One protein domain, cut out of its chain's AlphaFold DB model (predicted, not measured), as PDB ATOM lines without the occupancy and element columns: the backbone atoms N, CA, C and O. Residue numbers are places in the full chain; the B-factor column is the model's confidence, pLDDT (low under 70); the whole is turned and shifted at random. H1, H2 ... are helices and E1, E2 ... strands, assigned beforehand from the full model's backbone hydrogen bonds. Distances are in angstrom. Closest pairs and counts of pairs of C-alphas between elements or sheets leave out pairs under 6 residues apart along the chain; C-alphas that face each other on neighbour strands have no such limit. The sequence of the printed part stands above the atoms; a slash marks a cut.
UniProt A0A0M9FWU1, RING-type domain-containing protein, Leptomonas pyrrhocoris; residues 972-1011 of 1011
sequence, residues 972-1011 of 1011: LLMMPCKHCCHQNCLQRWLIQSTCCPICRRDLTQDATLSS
ATOM      1  N   LEU A 972      98.962  92.057 136.955       95.75
ATOM      2  CA  LEU A 972      99.019  93.454 137.373       95.75
ATOM      3  C   LEU A 972     100.425  93.764 137.900       95.75
ATOM      4  O   LEU A 972     100.976  93.033 138.723       95.75
ATOM      5  N   LEU A 973     101.006  94.863 137.426       96.12
ATOM      6  CA  LEU A 973     102.254  95.425 137.925       96.12
ATOM      7  C   LEU A 973     101.953  96.733 138.664       96.12
ATOM      8  O   LEU A 973     101.335  97.639 138.098       96.12
ATOM      9  N   MET A 974     102.415  96.842 139.908       96.56
ATOM     10  CA  MET A 974     102.396  98.081 140.679       96.56
ATOM     11  C   MET A 974     103.664  98.882 140.386       96.56
ATOM     12  O   MET A 974     104.781  98.430 140.636       96.56
ATOM     13  N   MET A 975     103.476 100.103 139.892       96.44
ATOM     14  CA  MET A 975     104.540 101.077 139.660       96.44
ATOM     15  C   MET A 975     105.169 101.572 140.977       96.44
ATOM     16  O   MET A 975     104.472 101.607 141.993       96.44
ATOM     17  N   PRO A 976     106.403 102.119 140.964       96.44
ATOM     18  CA  PRO A 976     106.996 102.811 142.121       96.44
ATOM     19  C   PRO A 976     106.109 103.923 142.717       96.44
ATOM     20  O   PRO A 976     106.101 104.165 143.921       96.44
ATOM     21  N   CYS A 977     105.276 104.555 141.886       96.62
ATOM     22  CA  CYS A 977     104.258 105.523 142.299       96.62
ATOM     23  C   CYS A 977     102.937 104.900 142.814       96.62
ATOM     24  O   CYS A 977     101.933 105.605 142.861       96.62
ATOM     25  N   LYS A 978     102.923 103.608 143.177       95.94
ATOM     26  CA  LYS A 978     101.790 102.819 143.718       95.94
ATOM     27  C   LYS A 978     100.557 102.654 142.817       95.94
ATOM     28  O   LYS A 978      99.493 102.273 143.287       95.94
ATOM     29  N   HIS A 979     100.689 102.915 141.521       96.50
ATOM     30  CA  HIS A 979      99.608 102.715 140.553       96.50
ATOM     31  C   HIS A 979      99.696 101.321 139.925       96.50
ATOM     32  O   HIS A 979     100.764 100.948 139.445       96.50
ATOM     33  N   CYS A 980      98.589 100.577 139.892       96.62
ATOM     34  CA  CYS A 980      98.518  99.245 139.288       96.62
ATOM     35  C   CYS A 980      98.110  99.323 137.810       96.62
ATOM     36  O   CYS A 980      97.211 100.080 137.444       96.62
ATOM     37  N   CYS A 981      98.768  98.549 136.947       96.81
ATOM     38  CA  CYS A 981      98.436  98.416 135.527       96.81
ATOM     39  C   CYS A 981      98.756  96.999 135.028       96.81
ATOM     40  O   CYS A 981      99.774  96.428 135.411       96.81
ATOM     41  N   HIS A 982      97.949  96.448 134.117       96.69
ATOM     42  CA  HIS A 982      98.260  95.196 133.423       96.69
ATOM     43  C   HIS A 982      99.618  95.293 132.715       96.69
ATOM     44  O   HIS A 982      99.867  96.259 131.988       96.69
ATOM     45  N   GLN A 983     100.471  94.275 132.875       96.00
ATOM     46  CA  GLN A 983     101.840  94.233 132.346       96.00
ATOM     47  C   GLN A 983     101.920  94.617 130.861       96.00
ATOM     48  O   GLN A 983     102.740  95.451 130.482       96.00
ATOM     49  N   ASN A 984     101.032  94.068 130.026       96.12
ATOM     50  CA  ASN A 984     100.989  94.352 128.589       96.12
ATOM     51  C   ASN A 984     100.606  95.809 128.278       96.12
ATOM     52  O   ASN A 984     101.201  96.440 127.402       96.12
ATOM     53  N   CYS A 985      99.622  96.357 128.993       96.69
ATOM     54  CA  CYS A 985      99.168  97.735 128.815       96.69
ATOM     55  C   CYS A 985     100.243  98.726 129.263       96.69
ATOM     56  O   CYS A 985     100.562  99.675 128.545       96.69
ATOM     57  N   LEU A 986     100.860  98.449 130.413       96.19
ATOM     58  CA  LEU A 986     101.979  99.208 130.944       96.19
ATOM     59  C   LEU A 986     103.181  99.175 129.990       96.19
ATOM     60  O   LEU A 986     103.725 100.223 129.666       96.19
ATOM     61  N   GLN A 987     103.570  98.004 129.479       96.12
ATOM     62  CA  GLN A 987     104.686  97.882 128.538       96.12
ATOM     63  C   GLN A 987     104.429  98.665 127.239       96.12
ATOM     64  O   GLN A 987     105.322  99.370 126.767       96.12
ATOM     65  N   ARG A 988     103.208  98.604 126.684       96.31
ATOM     66  CA  ARG A 988     102.808  99.410 125.512       96.31
ATOM     67  C   ARG A 988     102.904 100.915 125.784       96.31
ATOM     68  O   ARG A 988     103.352 101.651 124.906       96.31
ATOM     69  N   TRP A 989     102.520 101.359 126.981       96.88
ATOM     70  CA  TRP A 989     102.634 102.756 127.407       96.88
ATOM     71  C   TRP A 989     104.098 103.195 127.582       96.88
ATOM     72  O   TRP A 989     104.498 104.230 127.054       96.88
ATOM     73  N   LEU A 990     104.923 102.379 128.246       96.31
ATOM     74  CA  LEU A 990     106.331 102.682 128.541       96.31
ATOM     75  C   LEU A 990     107.223 102.784 127.293       96.31
ATOM     76  O   LEU A 990     108.225 103.492 127.308       96.31
ATOM     77  N   ILE A 991     106.838 102.131 126.193       96.44
ATOM     78  CA  ILE A 991     107.481 102.299 124.876       96.44
ATOM     79  C   ILE A 991     107.267 103.721 124.310       96.44
ATOM     80  O   ILE A 991     108.045 104.170 123.469       96.44
ATOM     81  N   GLN A 992     106.232 104.439 124.764       97.38
ATOM     82  CA  GLN A 992     105.853 105.773 124.279       97.38
ATOM     83  C   GLN A 992     106.105 106.897 125.302       97.38
ATOM     84  O   GLN A 992     106.261 108.051 124.906       97.38
ATOM     85  N   SER A 993     106.144 106.590 126.604       97.38
ATOM     86  CA  SER A 993     106.318 107.573 127.680       97.38
ATOM     87  C   SER A 993     107.057 106.990 128.887       97.38
ATOM     88  O   SER A 993     106.696 105.929 129.385       97.38
ATOM     89  N   THR A 994     108.035 107.720 129.429       96.62
ATOM     90  CA  THR A 994     108.723 107.356 130.685       96.62
ATOM     91  C   THR A 994     107.919 107.693 131.947       96.62
ATOM     92  O   THR A 994     108.400 107.480 133.059       96.62
ATOM     93  N   CYS A 995     106.705 108.229 131.806       97.56
ATOM     94  CA  CYS A 995     105.871 108.680 132.915       97.56
ATOM     95  C   CYS A 995     104.745 107.685 133.227       97.56
ATOM     96  O   CYS A 995     104.192 107.060 132.326       97.56
ATOM     97  N   CYS A 996     104.331 107.589 134.493       97.56
ATOM     98  CA  CYS A 996     103.126 106.848 134.882       97.56
ATOM     99  C   CYS A 996     101.879 107.373 134.131       97.56
ATOM    100  O   CYS A 996     101.666 108.587 134.125       97.56
ATOM    101  N   PRO A 997     101.012 106.510 133.563       96.62
ATOM    102  CA  PRO A 997      99.808 106.953 132.851       96.62
ATOM    103  C   PRO A 997      98.819 107.728 133.734       96.62
ATOM    104  O   PRO A 997      98.155 108.639 133.247       96.62
ATOM    105  N   ILE A 998      98.748 107.396 135.029       96.56
ATOM    106  CA  ILE A 998      97.793 107.989 135.973       96.56
ATOM    107  C   ILE A 998      98.359 109.289 136.564       96.56
ATOM    108  O   ILE A 998      97.889 110.378 136.244       96.56
ATOM    109  N   CYS A 999      99.410 109.206 137.389       97.56
ATOM    110  CA  CYS A 999      99.945 110.375 138.105       97.56
ATOM    111  C   CYS A 999     101.016 111.180 137.347       97.56
ATOM    112  O   CYS A 999     101.523 112.163 137.883       97.56
ATOM    113  N   ARG A1000     101.405 110.764 136.133       96.69
ATOM    114  CA  ARG A1000     102.435 111.408 135.288       96.69
ATOM    115  C   ARG A1000     103.827 111.575 135.918       96.69
ATOM    116  O   ARG A1000     104.671 112.242 135.326       96.69
ATOM    117  N   ARG A1001     104.114 110.932 137.059       97.31
ATOM    118  CA  ARG A1001     105.471 110.880 137.626       97.31
ATOM    119  C   ARG A1001     106.426 110.210 136.639       97.31
ATOM    120  O   ARG A1001     106.115 109.136 136.127       97.31
ATOM    121  N   ASP A1002     107.563 110.851 136.392       96.56
ATOM    122  CA  ASP A1002     108.666 110.325 135.588       96.56
ATOM    123  C   ASP A1002     109.394 109.210 136.345       96.56
ATOM    124  O   ASP A1002     109.955 109.414 137.421       96.56
ATOM    125  N   LEU A1003     109.359 108.015 135.768       95.19
ATOM    126  CA  LEU A1003     109.818 106.784 136.397       95.19
ATOM    127  C   LEU A1003     111.342 106.620 136.314       95.19
ATOM    128  O   LEU A1003     111.909 105.782 137.014       95.19
ATOM    129  N   THR A1004     112.015 107.419 135.476       94.38
ATOM    130  CA  THR A1004     113.485 107.426 135.407       94.38
ATOM    131  C   THR A1004     114.111 107.995 136.679       94.38
ATOM    132  O   THR A1004     115.193 107.564 137.070       94.38
ATOM    133  N   GLN A1005     113.402 108.896 137.365       92.88
ATOM    134  CA  GLN A1005     113.841 109.516 138.616       92.88
ATOM    135  C   GLN A1005     113.705 108.536 139.788       92.88
ATOM    136  O   GLN A1005     114.673 108.324 140.518       92.88
ATOM    137  N   ASP A1006     112.550 107.864 139.907       86.06
ATOM    138  CA  ASP A1006     112.321 106.824 140.921       86.06
ATOM    139  C   ASP A1006     113.389 105.707 140.821       86.06
ATOM    140  O   ASP A1006     113.925 105.275 141.840       86.06
ATOM    141  N   ALA A1007     113.778 105.300 139.601       83.75
ATOM    142  CA  ALA A1007     114.820 104.289 139.380       83.75
ATOM    143  C   ALA A1007     116.203 104.691 139.936       83.75
ATOM    144  O   ALA A1007     116.910 103.844 140.480       83.75
ATOM    145  N   THR A1008     116.576 105.977 139.855       79.50
ATOM    146  CA  THR A1008     117.844 106.501 140.413       79.50
ATOM    147  C   THR A1008     117.838 106.696 141.931       79.50
ATOM    148  O   THR A1008     118.880 106.993 142.508       79.50
ATOM    149  N   LEU A1009     116.682 106.543 142.585       71.69
ATOM    150  CA  LEU A1009     116.544 106.590 144.047       71.69
ATOM    151  C   LEU A1009     116.453 105.188 144.676       71.69
ATOM    152  O   LEU A1009     116.490 105.062 145.898       71.69
ATOM    153  N   SER A1010     116.339 104.143 143.850       60.31
ATOM    154  CA  SER A1010     116.320 102.731 144.261       60.31
ATOM    155  C   SER A1010     117.664 102.001 144.100       60.31
ATOM    156  O   SER A1010     117.713 100.789 144.308       60.31
ATOM    157  N   SER A1011     118.728 102.714 143.706       50.38
ATOM    158  CA  SER A1011     120.071 102.189 143.405       50.38
ATOM    159  C   SER A1011     121.157 102.833 144.262       50.38
ATOM    160  O   SER A1011     121.910 102.074 144.906       50.38
TER     161      SER A1011
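This is residues 972 to 1011 of the 1011 residues of the protein "RING-type domain-containing protein" of Leptomonas pyrrhocoris (UniProt A0A0M9FWU1). A small two-stranded hairpin, E1 and E2, leads straight into helix H1; a long winding loop, residues 991 to 1002, then leads away to a second short helix, H2, at the opposite end. The printed part has 40 residues, in the order E1, E2, H1, H2, with an antiparallel sheet and a mixed class. It is compact, with a radius of gyration of the C-alphas of 9.6 A and spans of 25 by 19 by 17 A.

Find C-alpha 972 at (99.019, 93.454, 137.373), where E1, residues 972 to 974, begins. E2 is residues 980 to 982. H1, residues 983 to 990, runs 10.3 A; H2, residues 1003 to 1009, runs 10.2 A to C-alpha 1009 at (116.544, 106.590, 144.047).

In the hairpin, look for N 973 and O 981, 2.8 A apart, within hydrogen-bond range. The closest C-alphas of E1 and H1 are those of Leu 973 and Gln 983, 5.7 A apart. H2 is apart from E1, E2 and H1. In both helices every O i to N i+4 pair is within hydrogen-bond range.

The C-alphas of Cys 985 and Ser 1011 are the farthest apart, 25.9 A. The printed part has no cut; the link H1 to H2 is long. Residues 1010 to 1011 have pLDDT under 70.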